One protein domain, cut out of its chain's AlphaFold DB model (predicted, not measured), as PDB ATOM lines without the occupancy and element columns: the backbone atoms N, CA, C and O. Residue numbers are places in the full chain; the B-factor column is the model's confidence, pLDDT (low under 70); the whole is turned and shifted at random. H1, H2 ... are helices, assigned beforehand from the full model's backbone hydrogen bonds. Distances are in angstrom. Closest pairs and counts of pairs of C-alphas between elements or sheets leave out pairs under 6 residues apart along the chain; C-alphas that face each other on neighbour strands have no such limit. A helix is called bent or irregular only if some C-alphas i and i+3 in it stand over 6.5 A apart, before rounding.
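Overview. This is residues 91 to 215 of the 264 residues of the protein "Unannotated protein" of freshwater metagenome (UniProt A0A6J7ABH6). A small knot of helices, H2b, H3, H4 and H5, has two long helical arms leading away from it at opposite ends, and these arms make the length. One arm is H2a, with the short H1 folded back on its far end as a helical hairpin; the other is H6, whose residues 200 to 215 stick out free. The printed part has 125 residues with six named helices, H1 to H6 in chain order, and no named strand: all helix. It is extended, with a radius of gyration of the C-alphas of 26.4 A and spans of 95 by 30 by 18 A.

Arrangement. The longest helix, H2, residues 103 to 144, was assigned as one helix by its hydrogen bonds but is bent: C-alphas 125 and 128 are 6.7 A apart. Its arms H2a, residues 103 to 125, and H2b, residues 128 to 144, stand at a steep tilt of 45 degrees. H2b touches H4, residues 167 to 170, the closest C-alphas being those of Phe 134 and Ser 170, 4.4 A apart. With residues 137 to 141 alone, H2b touches H5, residues 172 to 184, at a steep tilt of 55 degrees, the same way; the closest C-alphas, of Gln 137 and Pro 172, are 5.8 A apart. H5 touches H3, residues 146 to 162, with residues 178 to 183 alone, about perpendicular at 80 degrees, the C-alphas of Leu 156 and Val 182 being closest at 6.6 A. H3 is irregular, with C-alphas 151 and 154 8.4 A apart and a kink of 83 degrees near residue 153. H2b and H3 are close but not clearly touching. H6, residues 188 to 215, and H5 only just touch, with 3 pairs of C-alphas within 8 A, and only at the corner; Arg 183 and Phe 189 have the closest C-alphas, 5.5 A apart. At the other end H1, residues 92 to 101, and H2a form a helical hairpin, opposite ways at a steep tilt of 44 degrees; the C-alphas of Leu 99 and Ala 106 are closest, 5.2 A apart. H1 and H6 are apart. Every O i to N i+4 pair is within hydrogen-bond range in H1, H2a, H2b, H5 and H6, and 11 of 13 are in H3; H4 is too short for such a pair.

Along the chain. H2a measures 33.2 A from first to last C-alpha, beginning at C-alpha 103 (48.290, -2.043, 192.011), and H2b 24.5 A. H6 measures 39.8 A and ends at C-alpha 215 (12.217, 8.495, 275.973). H3 measures 22.1 A, H5 18.4 A, H1 14.3 A and H4 5.3 A.

Size, cuts and confidence. The two C-alphas farthest apart, of Gln 100 and Arg 215, are 96.4 A apart. Residues 111 to 126, which belong to H2, also stand free. The printed part has no cut, and the five links are tight. Mean pLDDT of the printed part is 77.2; residues 123 to 133, 186 and 198 to 215 are under 70.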
ATOM      1  N   THR A  91      55.884   8.055 200.996       77.75
ATOM      2  CA  THR A  91      56.076   9.241 200.152       77.75
ATOM      3  C   THR A  91      55.386   9.038 198.800       77.75
ATOM      4  O   THR A  91      55.236   7.900 198.349       77.75
ATOM      5  N   ASP A  92      54.971  10.124 198.142       76.25
ATOM      6  CA  ASP A  92      54.228  10.066 196.871       76.25
ATOM      7  C   ASP A  92      54.964   9.240 195.796       76.25
ATOM      8  O   ASP A  92      54.345   8.490 195.036       76.25
ATOM      9  N   ASP A  93      56.297   9.295 195.794       77.19
ATOM     10  CA  ASP A  93      57.147   8.523 194.885       77.19
ATOM     11  C   ASP A  93      57.124   7.018 195.196       77.19
ATOM     12  O   ASP A  93      57.028   6.185 194.290       77.19
ATOM     13  N   GLN A  94      57.137   6.641 196.478       77.69
ATOM     14  CA  GLN A  94      57.032   5.241 196.897       77.69
ATOM     15  C   GLN A  94      55.649   4.669 196.590       77.69
ATOM     16  O   GLN A  94      55.550   3.523 196.158       77.69
ATOM     17  N   PHE A  95      54.589   5.467 196.746       80.88
ATOM     18  CA  PHE A  95      53.232   5.052 196.397       80.88
ATOM     19  C   PHE A  95      53.066   4.838 194.888       80.88
ATOM     20  O   PHE A  95      52.487   3.836 194.476       80.88
ATOM     21  N   ASN A  96      53.612   5.732 194.056       81.06
ATOM     22  CA  ASN A  96      53.578   5.575 192.599       81.06
ATOM     23  C   ASN A  96      54.355   4.344 192.128       81.06
ATOM     24  O   ASN A  96      53.910   3.656 191.211       81.06
ATOM     25  N   THR A  97      55.476   4.041 192.783       82.06
ATOM     26  CA  THR A  97      56.245   2.821 192.507       82.06
ATOM     27  C   THR A  97      55.417   1.578 192.855       82.06
ATOM     28  O   THR A  97      55.255   0.684 192.029       82.06
ATOM     29  N   LEU A  98      54.772   1.573 194.026       82.12
ATOM     30  CA  LEU A  98      53.898   0.486 194.484       82.12
ATOM     31  C   LEU A  98      52.660   0.308 193.588       82.12
ATOM     32  O   LEU A  98      52.227  -0.813 193.343       82.12
ATOM     33  N   LEU A  99      52.112   1.400 193.049       84.94
ATOM     34  CA  LEU A  99      50.981   1.373 192.120       84.94
ATOM     35  C   LEU A  99      51.350   0.737 190.770       84.94
ATOM     36  O   LEU A  99      50.509   0.076 190.159       84.94
ATOM     37  N   GLN A 100      52.585   0.944 190.307       87.00
ATOM     38  CA  GLN A 100      53.088   0.381 189.053       87.00
ATOM     39  C   GLN A 100      53.498  -1.086 189.200       87.00
ATOM     40  O   GLN A 100      53.219  -1.882 188.305       87.00
ATOM     41  N   GLU A 101      54.130  -1.447 190.317       87.44
ATOM     42  CA  GLU A 101      54.596  -2.813 190.570       87.44
ATOM     43  C   GLU A 101      53.460  -3.735 191.031       87.44
ATOM     44  O   GLU A 101      53.318  -4.839 190.510       87.44
ATOM     45  N   ASN A 102      52.621  -3.277 191.968       85.31
ATOM     46  CA  ASN A 102      51.549  -4.057 192.590       85.31
ATOM     47  C   ASN A 102      50.302  -3.189 192.869       85.31
ATOM     48  O   ASN A 102      50.042  -2.798 194.014       85.31
ATOM     49  N   PRO A 103      49.442  -2.937 191.861       82.06
ATOM     50  CA  PRO A 103      48.290  -2.043 192.011       82.06
ATOM     51  C   PRO A 103      47.295  -2.499 193.091       82.06
ATOM     52  O   PRO A 103      46.636  -1.671 193.719       82.06
ATOM     53  N   ALA A 104      47.200  -3.807 193.349       82.81
ATOM     54  CA  ALA A 104      46.340  -4.351 194.397       82.81
ATOM     55  C   ALA A 104      46.833  -4.016 195.820       82.81
ATOM     56  O   ALA A 104      46.010  -3.779 196.704       82.81
ATOM     57  N   GLU A 105      48.148  -3.967 196.054       80.25
ATOM     58  CA  GLU A 105      48.710  -3.573 197.355       80.25
ATOM     59  C   GLU A 105      48.618  -2.062 197.570       80.25
ATOM     60  O   GLU A 105      48.265  -1.623 198.664       80.25
ATOM     61  N   ALA A 106      48.828  -1.264 196.520       78.75
ATOM     62  CA  ALA A 106      48.666   0.187 196.591       78.75
ATOM     63  C   ALA A 106      47.225   0.594 196.955       78.75
ATOM     64  O   ALA A 106      47.014   1.494 197.770       78.75
ATOM     65  N   LEU A 107      46.222  -0.099 196.399       81.88
ATOM     66  CA  LEU A 107      44.818   0.116 196.761       81.88
ATOM     67  C   LEU A 107      44.533  -0.270 198.219       81.88
ATOM     68  O   LEU A 107      43.928   0.524 198.935       81.88
ATOM     69  N   ARG A 108      45.032  -1.419 198.695       82.38
ATOM     70  CA  ARG A 108      44.882  -1.831 200.104       82.38
ATOM     71  C   ARG A 108      45.513  -0.835 201.072       82.38
ATOM     72  O   ARG A 108      44.888  -0.461 202.057       82.38
ATOM     73  N   TYR A 109      46.713  -0.355 200.760       80.56
ATOM     74  CA  TYR A 109      47.402   0.641 201.575       80.56
ATOM     75  C   TYR A 109      46.632   1.969 201.632       80.56
ATOM     76  O   TYR A 109      46.510   2.597 202.688       80.56
ATOM     77  N   ARG A 110      46.057   2.397 200.501       79.62
ATOM     78  CA  ARG A 110      45.180   3.573 200.454       79.62
ATOM     79  C   ARG A 110      43.930   3.373 201.314       79.62
ATOM     80  O   ARG A 110      43.553   4.297 202.037       79.62
ATOM     81  N   ASP A 111      43.308   2.202 201.246       84.31
ATOM     82  CA  ASP A 111      42.123   1.876 202.041       84.31
ATOM     83  C   ASP A 111      42.446   1.853 203.542       84.31
ATOM     84  O   ASP A 111      41.695   2.415 204.338       84.31
ATOM     85  N   GLU A 112      43.603   1.320 203.942       82.12
ATOM     86  CA  GLU A 112      44.082   1.338 205.332       82.12
ATOM     87  C   GLU A 112      44.370   2.761 205.839       82.12
ATOM     88  O   GLU A 112      43.981   3.128 206.957       82.12
ATOM     89  N   GLN A 113      44.989   3.614 205.017       79.69
ATOM     90  CA  GLN A 113      45.156   5.032 205.350       79.69
ATOM     91  C   GLN A 113      43.812   5.758 205.476       79.69
ATOM     92  O   GLN A 113      43.636   6.599 206.356       79.69
ATOM     93  N   MET A 114      42.847   5.454 204.610       76.06
ATOM     94  CA  MET A 114      41.527   6.073 204.676       76.06
ATOM     95  C   MET A 114      40.754   5.605 205.917       76.06
ATOM     96  O   MET A 114      40.175   6.431 206.626       76.06
ATOM     97  N   ALA A 115      40.796   4.305 206.214       77.56
ATOM     98  CA  ALA A 115      40.151   3.700 207.370       77.56
ATOM     99  C   ALA A 115      40.729   4.235 208.686       77.56
ATOM    100  O   ALA A 115      39.970   4.639 209.565       77.56
ATOM    101  N   SER A 116      42.055   4.325 208.810       74.12
ATOM    102  CA  SER A 116      42.709   4.886 210.003       74.12
ATOM    103  C   SER A 116      42.358   6.361 210.230       74.12
ATOM    104  O   SER A 116      42.041   6.750 211.355       74.12
ATOM    105  N   ARG A 117      42.313   7.181 209.169       77.25
ATOM    106  CA  ARG A 117      41.851   8.580 209.256       77.25
ATOM    107  C   ARG A 117      40.380   8.675 209.664       77.25
ATOM    108  O   ARG A 117      40.030   9.513 210.492       77.25
ATOM    109  N   MET A 118      39.514   7.825 209.106       75.00
ATOM    110  CA  MET A 118      38.099   7.773 209.490       75.00
ATOM    111  C   MET A 118      37.913   7.359 210.949       75.00
ATOM    112  O   MET A 118      37.120   7.986 211.650       75.00
ATOM    113  N   LEU A 119      38.656   6.353 211.419       75.75
ATOM    114  CA  LEU A 119      38.627   5.915 212.813       75.75
ATOM    115  C   LEU A 119      39.070   7.034 213.756       75.75
ATOM    116  O   LEU A 119      38.344   7.337 214.696       75.75
ATOM    117  N   ALA A 120      40.170   7.729 213.450       70.44
ATOM    118  CA  ALA A 120      40.622   8.871 214.245       70.44
ATOM    119  C   ALA A 120      39.568   9.997 214.301       70.44
ATOM    120  O   ALA A 120      39.336  10.600 215.351       70.44
ATOM    121  N   HIS A 121      38.872  10.265 213.191       70.31
ATOM    122  CA  HIS A 121      37.778  11.237 213.167       70.31
ATOM    123  C   HIS A 121      36.562  10.788 213.981       70.31
ATOM    124  O   HIS A 121      35.982  11.608 214.699       70.31
ATOM    125  N   LEU A 122      36.172   9.517 213.896       71.31
ATOM    126  CA  LEU A 122      35.095   8.959 214.713       71.31
ATOM    127  C   LEU A 122      35.446   9.031 216.198       71.31
ATOM    128  O   LEU A 122      34.651   9.535 216.984       71.31
ATOM    129  N   GLU A 123      36.654   8.627 216.569       69.88
ATOM    130  CA  GLU A 123      37.135   8.668 217.945       69.88
ATOM    131  C   GLU A 123      37.179  10.100 218.489       69.88
ATOM    132  O   GLU A 123      36.672  10.354 219.578       69.88
ATOM    133  N   SER A 124      37.640  11.077 217.698       68.31
ATOM    134  CA  SER A 124      37.624  12.493 218.100       68.31
ATOM    135  C   SER A 124      36.216  13.036 218.374       68.31
ATOM    136  O   SER A 124      36.032  13.877 219.253       68.31
ATOM    137  N   ARG A 125      35.206  12.540 217.647       67.06
ATOM    138  CA  ARG A 125      33.800  12.930 217.830       67.06
ATOM    139  C   ARG A 125      33.134  12.190 218.984       67.06
ATOM    140  O   ARG A 125      32.208  12.725 219.585       67.06
ATOM    141  N   LEU A 126      33.591  10.978 219.288       66.69
ATOM    142  CA  LEU A 126      33.092  10.160 220.393       66.69
ATOM    143  C   LEU A 126      33.805  10.462 221.720       66.69
ATOM    144  O   LEU A 126      33.242  10.208 222.781       66.69
ATOM    145  N   ALA A 127      34.998  11.062 221.691       64.00
ATOM    146  CA  ALA A 127      35.766  11.407 222.886       64.00
ATOM    147  C   ALA A 127      34.988  12.278 223.899       64.00
ATOM    148  O   ALA A 127      35.025  11.961 225.091       64.00
ATOM    149  N   PRO A 128      34.213  13.308 223.493       64.00
ATOM    150  CA  PRO A 128      33.368  14.058 224.425       64.00
ATOM    151  C   PRO A 128      32.283  13.201 225.097       64.00
ATOM    152  O   PRO A 128      31.994  13.399 226.275       64.00
ATOM    153  N   LEU A 129      31.715  12.214 224.390       64.19
ATOM    154  CA  LEU A 129      30.716  11.295 224.953       64.19
ATOM    155  C   LEU A 129      31.342  10.328 225.963       64.19
ATOM    156  O   LEU A 129      30.759  10.093 227.021       64.19
ATOM    157  N   ASN A 130      32.551   9.834 225.688       63.03
ATOM    158  CA  ASN A 130      33.296   9.019 226.649       63.03
ATOM    159  C   ASN A 130      33.636   9.822 227.918       63.03
ATOM    160  O   ASN A 130      33.457   9.330 229.031       63.03
ATOM    161  N   ASN A 131      34.021  11.095 227.779       65.31
ATOM    162  CA  ASN A 131      34.282  11.980 228.922       65.31
ATOM    163  C   ASN A 131      33.009  12.321 229.728       65.31
ATOM    164  O   ASN A 131      33.062  12.451 230.957       65.31
ATOM    165  N   ALA A 132      31.855  12.432 229.064       65.12
ATOM    166  CA  ALA A 132      30.565  12.595 229.734       65.12
ATOM    167  C   ALA A 132      30.172  11.330 230.520       65.12
ATOM    168  O   ALA A 132      29.726  11.429 231.667       65.12
ATOM    169  N   GLY A 133      30.408  10.146 229.942       69.44
ATOM    170  CA  GLY A 133      30.249   8.857 230.620       69.44
ATOM    171  C   GLY A 133      31.127   8.756 231.867       69.44
ATOM    172  O   GLY A 133      30.624   8.441 232.941       69.44
ATOM    173  N   PHE A 134      32.402   9.132 231.760       78.25
ATOM    174  CA  PHE A 134      33.334   9.170 232.889       78.25
ATOM    175  C   PHE A 134      32.815  10.011 234.066       78.25
ATOM    176  O   PHE A 134      32.800   9.545 235.205       78.25
ATOM    177  N   SER A 135      32.354  11.235 233.797       77.00
ATOM    178  CA  SER A 135      31.893  12.156 234.846       77.00
ATOM    179  C   SER A 135      30.582  11.694 235.489       77.00
ATOM    180  O   SER A 135      30.443  11.744 236.710       77.00
ATOM    181  N   SER A 136      29.645  11.192 234.678       79.25
ATOM    182  CA  SER A 136      28.380  10.618 235.154       79.25
ATOM    183  C   SER A 136      28.616   9.395 236.045       79.25
ATOM    184  O   SER A 136      28.082   9.312 237.152       79.25
ATOM    185  N   GLN A 137      29.490   8.478 235.616       83.12
ATOM    186  CA  GLN A 137      29.798   7.283 236.398       83.12
ATOM    187  C   GLN A 137      30.618   7.591 237.654       83.12
ATOM    188  O   GLN A 137      30.397   6.952 238.682       83.12
ATOM    189  N   LYS A 138      31.487   8.611 237.632       84.88
ATOM    190  CA  LYS A 138      32.163   9.106 238.842       84.88
ATOM    191  C   LYS A 138      31.152   9.565 239.889       84.88
ATOM    192  O   LYS A 138      31.298   9.250 241.067       84.88
ATOM    193  N   GLU A 139      30.122  10.296 239.473       81.62
ATOM    194  CA  GLU A 139      29.094  10.800 240.386       81.62
ATOM    195  C   GLU A 139      28.206   9.668 240.930       81.62
ATOM    196  O   GLU A 139      27.922   9.620 242.127       81.62
ATOM    197  N   ALA A 140      27.861   8.685 240.091       81.56
ATOM    198  CA  ALA A 140      27.181   7.468 240.534       81.56
ATOM    199  C   ALA A 140      28.029   6.660 241.538       81.56
ATOM    200  O   ALA A 140      27.515   6.175 242.550       81.56
ATOM    201  N   ALA A 141      29.339   6.554 241.305       84.75
ATOM    202  CA  ALA A 141      30.266   5.884 242.211       84.75
ATOM    203  C   ALA A 141      30.410   6.626 243.549       84.75
ATOM    204  O   ALA A 141      30.414   5.977 244.595       84.75
ATOM    205  N   LYS A 142      30.446   7.966 243.546       85.75
ATOM    206  CA  LYS A 142      30.422   8.782 244.775       85.75
ATOM    207  C   LYS A 142      29.170   8.546 245.606       85.75
ATOM    208  O   LYS A 142      29.268   8.425 246.823       85.75
ATOM    209  N   ALA A 143      28.007   8.455 244.962       81.81
ATOM    210  CA  ALA A 143      26.757   8.168 245.658       81.81
ATOM    211  C   ALA A 143      26.768   6.773 246.309       81.81
ATOM    212  O   ALA A 143      26.203   6.589 247.386       81.81
ATOM    213  N   LYS A 144      27.433   5.794 245.680       84.44
ATOM    214  CA  LYS A 144      27.531   4.414 246.180       84.44
ATOM    215  C   LYS A 144      28.610   4.220 247.254       84.44
ATOM    216  O   LYS A 144      28.410   3.418 248.164       84.44
ATOM    217  N   TYR A 145      29.725   4.945 247.163       86.25
ATOM    218  CA  TYR A 145      30.897   4.817 248.043       86.25
ATOM    219  C   TYR A 145      31.295   6.163 248.684       86.25
ATOM    220  O   TYR A 145      32.417   6.643 248.494       86.25
ATOM    221  N   PRO A 146      30.392   6.826 249.429       83.12
ATOM    222  CA  PRO A 146      30.619   8.194 249.899       83.12
ATOM    223  C   PRO A 146      31.802   8.308 250.870       83.12
ATOM    224  O   PRO A 146      32.513   9.310 250.856       83.12
ATOM    225  N   LEU A 147      32.046   7.282 251.692       83.19
ATOM    226  CA  LEU A 147      33.139   7.267 252.667       83.19
ATOM    227  C   LEU A 147      34.501   7.158 251.968       83.19
ATOM    228  O   LEU A 147      35.438   7.881 252.295       83.19
ATOM    229  N   GLU A 148      34.596   6.278 250.976       84.62
ATOM    230  CA  GLU A 148      35.797   6.064 250.181       84.62
ATOM    231  C   GLU A 148      36.166   7.326 249.391       84.62
ATOM    232  O   GLU A 148      37.328   7.728 249.389       84.62
ATOM    233  N   PHE A 149      35.182   7.998 248.786       86.50
ATOM    234  CA  PHE A 149      35.412   9.274 248.106       86.50
ATOM    235  C   PHE A 149      35.726  10.419 249.076       86.50
ATOM    236  O   PHE A 149      36.507  11.292 248.722       86.50
ATOM    237  N   ALA A 150      35.190  10.424 250.299       84.81
ATOM    238  CA  ALA A 150      35.540  11.437 251.294       84.81
ATOM    239  C   ALA A 150      36.992  11.307 251.790       84.81
ATOM    240  O   ALA A 150      37.643  12.311 252.061       84.81
ATOM    241  N   MET A 151      37.502  10.079 251.913       82.62
ATOM    242  CA  MET A 151      38.837   9.817 252.464       82.62
ATOM    243  C   MET A 151      39.939   9.750 251.404       82.62
ATOM    244  O   MET A 151      41.082  10.098 251.693       82.62
ATOM    245  N   PHE A 152      39.611   9.275 250.201       88.56
ATOM    246  CA  PHE A 152      40.595   8.903 249.184       88.56
ATOM    247  C   PHE A 152      40.345   9.566 247.822       88.56
ATOM    248  O   PHE A 152      40.863   9.074 246.821       88.56
ATOM    249  N   ALA A 153      39.588  10.671 247.754       85.31
ATOM    250  CA  ALA A 153      39.315  11.394 246.501       85.31
ATOM    251  C   ALA A 153      40.578  11.631 245.659       85.31
ATOM    252  O   ALA A 153      40.601  11.285 244.480       85.31
ATOM    253  N   ASP A 154      41.641  12.149 246.278       86.06
ATOM    254  CA  ASP A 154      42.880  12.491 245.574       86.06
ATOM    255  C   ASP A 154      43.582  11.255 244.995       86.06
ATOM    256  O   ASP A 154      44.113  11.293 243.888       86.06
ATOM    257  N   GLN A 155      43.553  10.130 245.713       85.50
ATOM    258  CA  GLN A 155      44.154   8.873 245.262       85.50
ATOM    259  C   GLN A 155      43.319   8.218 244.158       85.50
ATOM    260  O   GLN A 155      43.876   7.712 243.185       85.50
ATOM    261  N   LEU A 156      41.986   8.263 244.274       87.25
ATOM    262  CA  LEU A 156      41.073   7.816 243.223       87.25
ATOM    263  C   LEU A 156      41.303   8.622 241.937       87.25
ATOM    264  O   LEU A 156      41.380   8.037 240.860       87.25
ATOM    265  N   ASP A 157      41.491   9.940 242.047       88.56
ATOM    266  CA  ASP A 157      41.748  10.813 240.900       88.56
ATOM    267  C   ASP A 157      43.153  10.637 240.314       88.56
ATOM    268  O   ASP A 157      43.312  10.682 239.092       88.56
ATOM    269  N   GLN A 158      44.169  10.366 241.135       88.31
ATOM    270  CA  GLN A 158      45.504  10.006 240.647       88.31
ATOM    271  C   GLN A 158      45.488   8.687 239.866       88.31
ATOM    272  O   GLN A 158      46.008   8.632 238.751       88.31
ATOM    273  N   VAL A 159      44.847   7.644 240.403       86.62
ATOM    274  CA  VAL A 159      44.740   6.342 239.726       86.62
ATOM    275  C   VAL A 159      43.896   6.457 238.455       86.62
ATOM    276  O   VAL A 159      44.298   5.951 237.411       86.62
ATOM    277  N   ALA A 160      42.774   7.183 238.496       86.50
ATOM    278  CA  ALA A 160      41.924   7.401 237.325       86.50
ATOM    279  C   ALA A 160      42.652   8.157 236.200       86.50
ATOM    280  O   ALA A 160      42.452   7.870 235.019       86.50
ATOM    281  N   ASN A 161      43.513   9.117 236.549       86.06
ATOM    282  CA  ASN A 161      44.279   9.880 235.568       86.06
ATOM    283  C   ASN A 161      45.519   9.152 235.041       86.06
ATOM    284  O   ASN A 161      45.933   9.454 233.925       86.06
ATOM    285  N   GLY A 162      46.075   8.211 235.807       82.75
ATOM    286  CA  GLY A 162      47.229   7.399 235.415       82.75
ATOM    287  C   GLY A 162      46.899   6.186 234.540       82.75
ATOM    288  O   GLY A 162      47.818   5.525 234.059       82.75
ATOM    289  N   LEU A 163      45.618   5.871 234.327       81.75
ATOM    290  CA  LEU A 163      45.214   4.750 233.480       81.75
ATOM    291  C   LEU A 163      45.476   5.050 231.991       81.75
ATOM    292  O   LEU A 163      45.074   6.113 231.509       81.75
ATOM    293  N   PRO A 164      46.103   4.113 231.247       75.00
ATOM    294  CA  PRO A 164      46.379   4.286 229.820       75.00
ATOM    295  C   PRO A 164      45.097   4.283 228.978       75.00
ATOM    296  O   PRO A 164      45.049   4.937 227.942       75.00
ATOM    297  N   ASP A 165      44.053   3.592 229.444       79.19
ATOM    298  CA  ASP A 165      42.728   3.600 228.838       79.19
ATOM    299  C   ASP A 165      41.668   3.995 229.877       79.19
ATOM    300  O   ASP A 165      41.369   3.255 230.818       79.19
ATOM    301  N   LYS A 166      41.093   5.189 229.703       78.31
ATOM    302  CA  LYS A 166      40.020   5.715 230.562       78.31
ATOM    303  C   LYS A 166      38.637   5.216 230.143       78.31
ATOM    304  O   LYS A 166      37.675   5.448 230.873       78.31
ATOM    305  N   SER A 167      38.516   4.518 229.011       77.94
ATOM    306  CA  SER A 167      37.237   4.012 228.508       77.94
ATOM    307  C   SER A 167      36.558   3.076 229.515       77.94
ATOM    308  O   SER A 167      35.348   3.182 229.718       77.94
ATOM    309  N   ALA A 168      37.337   2.270 230.248       80.25
ATOM    310  CA  ALA A 168      36.847   1.382 231.302       80.25
ATOM    311  C   ALA A 168      36.082   2.134 232.410       80.25
ATOM    312  O   ALA A 168      35.083   1.634 232.930       80.25
ATOM    313  N   LEU A 169      36.488   3.370 232.717       83.81
ATOM    314  CA  LEU A 169      35.855   4.239 233.719       83.81
ATOM    315  C   LEU A 169      34.575   4.920 233.209       83.81
ATOM    316  O   LEU A 169      33.896   5.619 233.957       83.81
ATOM    317  N   SER A 170      34.201   4.692 231.952       81.25
ATOM    318  CA  SER A 170      32.894   5.090 231.413       81.25
ATOM    319  C   SER A 170      31.780   4.126 231.840       81.25
ATOM    320  O   SER A 170      30.613   4.358 231.526       81.25
ATOM    321  N   THR A 171      32.124   3.043 232.548       82.06
ATOM    322  CA  THR A 171      31.194   2.025 233.051       82.06
ATOM    323  C   THR A 171      31.143   2.025 234.584       82.06
ATOM    324  O   THR A 171      32.151   2.339 235.225       82.06
ATOM    325  N   PRO A 172      30.010   1.630 235.200       81.06
ATOM    326  CA  PRO A 172      29.920   1.478 236.653       81.06
ATOM    327  C   PRO A 172      30.972   0.507 237.212       81.06
ATOM    328  O   PRO A 172      31.604   0.782 238.229       81.06
ATOM    329  N   GLN A 173      31.199  -0.612 236.519       85.81
ATOM    330  CA  GLN A 173      32.122  -1.665 236.945       85.81
ATOM    331  C   GLN A 173      33.574  -1.178 236.990       85.81
ATOM    332  O   GLN A 173      34.316  -1.572 237.888       85.81
ATOM    333  N   GLY A 174      33.982  -0.303 236.065       85.25
ATOM    334  CA  GLY A 174      35.323   0.286 236.081       85.25
ATOM    335  C   GLY A 174      35.580   1.113 237.339       85.25
ATOM    336  O   GLY A 174      36.630   0.976 237.967       85.25
ATOM    337  N   TRP A 175      34.596   1.909 237.768       88.94
ATOM    338  CA  TRP A 175      34.689   2.662 239.021       88.94
ATOM    339  C   TRP A 175      34.659   1.764 240.256       88.94
ATOM    340  O   TRP A 175      35.413   2.008 241.195       88.94
ATOM    341  N   GLU A 176      33.848   0.704 240.264       87.81
ATOM    342  CA  GLU A 176      33.839  -0.274 241.361       87.81
ATOM    343  C   GLU A 176      35.204  -0.948 241.534       87.81
ATOM    344  O   GLU A 176      35.710  -1.057 242.653       87.81
ATOM    345  N   GLN A 177      35.829  -1.354 240.426       87.81
ATOM    346  CA  GLN A 177      37.162  -1.947 240.438       87.81
ATOM    347  C   GLN A 177      38.211  -0.947 240.920       87.81
ATOM    348  O   GLN A 177      39.024  -1.291 241.779       87.81
ATOM    349  N   LEU A 178      38.157   0.301 240.451       88.94
ATOM    350  CA  LEU A 178      39.084   1.350 240.866       88.94
ATOM    351  C   LEU A 178      38.959   1.658 242.367       88.94
ATOM    352  O   LEU A 178      39.968   1.702 243.071       88.94
ATOM    353  N   VAL A 179      37.735   1.784 242.886       89.50
ATOM    354  CA  VAL A 179      37.488   1.972 244.326       89.50
ATOM    355  C   VAL A 179      37.978   0.763 245.123       89.50
ATOM    356  O   VAL A 179      38.616   0.928 246.164       89.50
ATOM    357  N   SER A 180      37.742  -0.459 244.634       87.81
ATOM    358  CA  SER A 180      38.227  -1.677 245.290       87.81
ATOM    359  C   SER A 180      39.755  -1.754 245.332       87.81
ATOM    360  O   SER A 180      40.320  -2.161 246.347       87.81
ATOM    361  N   PHE A 181      40.421  -1.294 244.272       88.38
ATOM    362  CA  PHE A 181      41.871  -1.251 244.171       88.38
ATOM    363  C   PHE A 181      42.466  -0.237 245.149       88.38
ATOM    364  O   PHE A 181      43.345  -0.592 245.930       88.38
ATOM    365  N   VAL A 182      41.937   0.992 245.187       87.19
ATOM    366  CA  VAL A 182      42.395   2.027 246.133       87.19
ATOM    367  C   VAL A 182      42.130   1.617 247.580       87.19
ATOM    368  O   VAL A 182      42.986   1.820 248.439       87.19
ATOM    369  N   ARG A 183      40.998   0.958 247.856       85.25
ATOM    370  CA  ARG A 183      40.720   0.355 249.167       85.25
ATOM    371  C   ARG A 183      41.720  -0.750 249.529       85.25
ATOM    372  O   ARG A 183      42.013  -0.936 250.706       85.25
ATOM    373  N   GLY A 184      42.181  -1.514 248.542       82.12
ATOM    374  CA  GLY A 184      43.127  -2.613 248.718       82.12
ATOM    375  C   GLY A 184      44.584  -2.177 248.869       82.12
ATOM    376  O   GLY A 184      45.423  -3.022 249.174       82.12
ATOM    377  N   MET A 185      44.902  -0.893 248.666       86.56
ATOM    378  CA  MET A 185      46.265  -0.398 248.840       86.56
ATOM    379  C   MET A 185      46.722  -0.518 250.304       86.56
ATOM    380  O   MET A 185      45.925  -0.261 251.220       86.56
ATOM    381  N   PRO A 186      48.003  -0.870 250.537       69.62
ATOM    382  CA  PRO A 186      48.593  -0.805 251.870       69.62
ATOM    383  C   PRO A 186      48.429   0.626 252.414       69.62
ATOM    384  O   PRO A 186      48.508   1.584 251.653       69.62
ATOM    385  N   ASP A 187      48.103   0.754 253.701       77.94
ATOM    386  CA  ASP A 187      47.693   1.976 254.431       77.94
ATOM    387  C   ASP A 187      46.227   2.421 254.277       77.94
ATOM    388  O   ASP A 187      45.653   2.975 255.219       77.94
ATOM    389  N   ASN A 188      45.573   2.180 253.140       82.56
ATOM    390  CA  ASN A 188      44.186   2.625 252.939       82.56
ATOM    391  C   ASN A 188      43.165   1.693 253.591       82.56
ATOM    392  O   ASN A 188      42.145   2.152 254.113       82.56
ATOM    393  N   PHE A 189      43.455   0.391 253.610       77.81
ATOM    394  CA  PHE A 189      42.599  -0.596 254.259       77.81
ATOM    395  C   PHE A 189      42.444  -0.321 255.761       77.81
ATOM    396  O   PHE A 189      41.328  -0.320 256.283       77.81
ATOM    397  N   GLU A 190      43.555  -0.031 256.445       77.75
ATOM    398  CA  GLU A 190      43.557   0.269 257.878       77.75
ATOM    399  C   GLU A 190      42.803   1.566 258.176       77.75
ATOM    400  O   GLU A 190      41.907   1.568 259.018       77.75
ATOM    401  N   LYS A 191      43.060   2.636 257.407       78.06
ATOM    402  CA  LYS A 191      42.331   3.911 257.522       78.06
ATOM    403  C   LYS A 191      40.822   3.730 257.359       78.06
ATOM    404  O   LYS A 191      40.051   4.288 258.139       78.06
ATOM    405  N   LEU A 192      40.397   2.932 256.380       79.25
ATOM    406  CA  LEU A 192      38.980   2.668 256.126       79.25
ATOM    407  C   LEU A 192      38.345   1.843 257.253       79.25
ATOM    408  O   LEU A 192      37.222   2.136 257.669       79.25
ATOM    409  N   MET A 193      39.059   0.852 257.796       78.25
ATOM    410  CA  MET A 193      38.609   0.101 258.971       78.25
ATOM    411  C   MET A 193      38.468   1.015 260.193       78.25
ATOM    412  O   MET A 193      37.419   1.014 260.838       78.25
ATOM    413  N   THR A 194      39.453   1.865 260.488       78.56
ATOM    414  CA  THR A 194      39.375   2.824 261.603       78.56
ATOM    415  C   THR A 194      38.220   3.817 261.428       78.56
ATOM    416  O   THR A 194      37.474   4.074 262.379       78.56
ATOM    417  N   ALA A 195      38.002   4.330 260.216       75.88
ATOM    418  CA  ALA A 195      36.887   5.226 259.905       75.88
ATOM    419  C   ALA A 195      35.520   4.541 260.049       75.88
ATOM    420  O   ALA A 195      34.599   5.109 260.635       75.88
ATOM    421  N   ARG A 196      35.377   3.286 259.601       76.12
ATOM    422  CA  ARG A 196      34.142   2.519 259.833       76.12
ATOM    423  C   ARG A 196      33.880   2.324 261.317       76.12
ATOM    424  O   ARG A 196      32.779   2.623 261.770       76.12
ATOM    425  N   THR A 197      34.890   1.913 262.075       73.00
ATOM    426  CA  THR A 197      34.734   1.622 263.507       73.00
ATOM    427  C   THR A 197      34.368   2.880 264.308       73.00
ATOM    428  O   THR A 197      33.470   2.841 265.148       73.00
ATOM    429  N   SER A 198      34.983   4.025 263.992       66.69
ATOM    430  CA  SER A 198      34.647   5.324 264.601       66.69
ATOM    431  C   SER A 198      33.273   5.854 264.171       66.69
ATOM    432  O   SER A 198      32.526   6.355 265.009       66.69
ATOM    433  N   SER A 199      32.879   5.684 262.903       62.66
ATOM    434  CA  SER A 199      31.542   6.079 262.430       62.66
ATOM    435  C   SER A 199      30.421   5.250 263.068       62.66
ATOM    436  O   SER A 199      29.385   5.798 263.429       62.66
ATOM    437  N   THR A 200      30.640   3.948 263.287       61.00
ATOM    438  CA  THR A 200      29.659   3.084 263.965       61.00
ATOM    439  C   THR A 200      29.531   3.453 265.445       61.00
ATOM    440  O   THR A 200      28.425   3.443 265.976       61.00
ATOM    441  N   GLY A 201      30.629   3.855 266.099       55.81
ATOM    442  CA  GLY A 201      30.611   4.374 267.473       55.81
ATOM    443  C   GLY A 201      29.907   5.731 267.618       55.81
ATOM    444  O   GLY A 201      29.188   5.956 268.588       55.81
ATOM    445  N   ASN A 202      30.057   6.628 266.641       57.22
ATOM    446  CA  ASN A 202      29.382   7.929 266.655       57.22
ATOM    447  C   ASN A 202      27.895   7.822 266.294       57.22
ATOM    448  O   ASN A 202      27.072   8.503 266.904       57.22
ATOM    449  N   ASN A 203      27.536   6.946 265.351       58.41
ATOM    450  CA  ASN A 203      26.142   6.706 264.988       58.41
ATOM    451  C   ASN A 203      25.382   5.987 266.105       58.41
ATOM    452  O   ASN A 203      24.253   6.370 266.381       58.41
ATOM    453  N   SER A 204      26.001   5.034 266.811       58.22
ATOM    454  CA  SER A 204      25.369   4.403 267.976       58.22
ATOM    455  C   SER A 204      25.201   5.377 269.144       58.22
ATOM    456  O   SER A 204      24.180   5.341 269.820       58.22
ATOM    457  N   ALA A 205      26.139   6.309 269.349       57.78
ATOM    458  CA  ALA A 205      25.991   7.378 270.337       57.78
ATOM    459  C   ALA A 205      24.914   8.408 269.945       57.78
ATOM    460  O   ALA A 205      24.224   8.934 270.816       57.78
ATOM    461  N   ALA A 206      24.754   8.700 268.651       58.16
ATOM    462  CA  ALA A 206      23.701   9.576 268.141       58.16
ATOM    463  C   ALA A 206      22.319   8.900 268.176       58.16
ATOM    464  O   ALA A 206      21.342   9.539 268.554       58.16
ATOM    465  N   GLU A 207      22.227   7.608 267.854       58.44
ATOM    466  CA  GLU A 207      21.005   6.809 268.004       58.44
ATOM    467  C   GLU A 207      20.638   6.603 269.474       58.44
ATOM    468  O   GLU A 207      19.464   6.703 269.809       58.44
ATOM    469  N   ALA A 208      21.614   6.396 270.364       58.22
ATOM    470  CA  ALA A 208      21.380   6.334 271.805       58.22
ATOM    471  C   ALA A 208      20.859   7.674 272.343       58.22
ATOM    472  O   ALA A 208      19.851   7.685 273.042       58.22
ATOM    473  N   ARG A 209      21.454   8.807 271.938       63.22
ATOM    474  CA  ARG A 209      20.937  10.144 272.284       63.22
ATOM    475  C   ARG A 209      19.540  10.387 271.722       63.22
ATOM    476  O   ARG A 209      18.679  10.866 272.443       63.22
ATOM    477  N   ARG A 210      19.273   9.986 270.477       61.97
ATOM    478  CA  ARG A 210      17.943  10.109 269.861       61.97
ATOM    479  C   ARG A 210      16.905   9.210 270.540       61.97
ATOM    480  O   ARG A 210      15.750   9.600 270.683       61.97
ATOM    481  N   ALA A 211      17.296   8.014 270.975       60.44
ATOM    482  CA  ALA A 211      16.444   7.109 271.740       60.44
ATOM    483  C   ALA A 211      16.178   7.639 273.159       60.44
ATOM    484  O   ALA A 211      15.071   7.483 273.668       60.44
ATOM    485  N   GLU A 212      17.156   8.295 273.783       63.06
ATOM    486  CA  GLU A 212      16.993   8.985 275.065       63.06
ATOM    487  C   GLU A 212      16.112  10.233 274.932       63.06
ATOM    488  O   GLU A 212      15.223  10.424 275.755       63.06
ATOM    489  N   GLU A 213      16.255  11.017 273.862       62.38
ATOM    490  CA  GLU A 213      15.380  12.153 273.536       62.38
ATOM    491  C   GLU A 213      13.926  11.706 273.307       62.38
ATOM    492  O   GLU A 213      13.000  12.307 273.852       62.38
ATOM    493  N   LEU A 214      13.713  10.594 272.593       57.16
ATOM    494  CA  LEU A 214      12.389   9.981 272.406       57.16
ATOM    495  C   LEU A 214      11.799   9.400 273.702       57.16
ATOM    496  O   LEU A 214      10.582   9.265 273.820       57.16
ATOM    497  N   ARG A 215      12.642   9.042 274.676       58.22
ATOM    498  CA  ARG A 215      12.217   8.495 275.973       58.22
ATOM    499  C   ARG A 215      12.016   9.581 277.035       58.22
ATOM    500  O   ARG A 215      11.243   9.368 277.967       58.22
TER     501      ARG A 215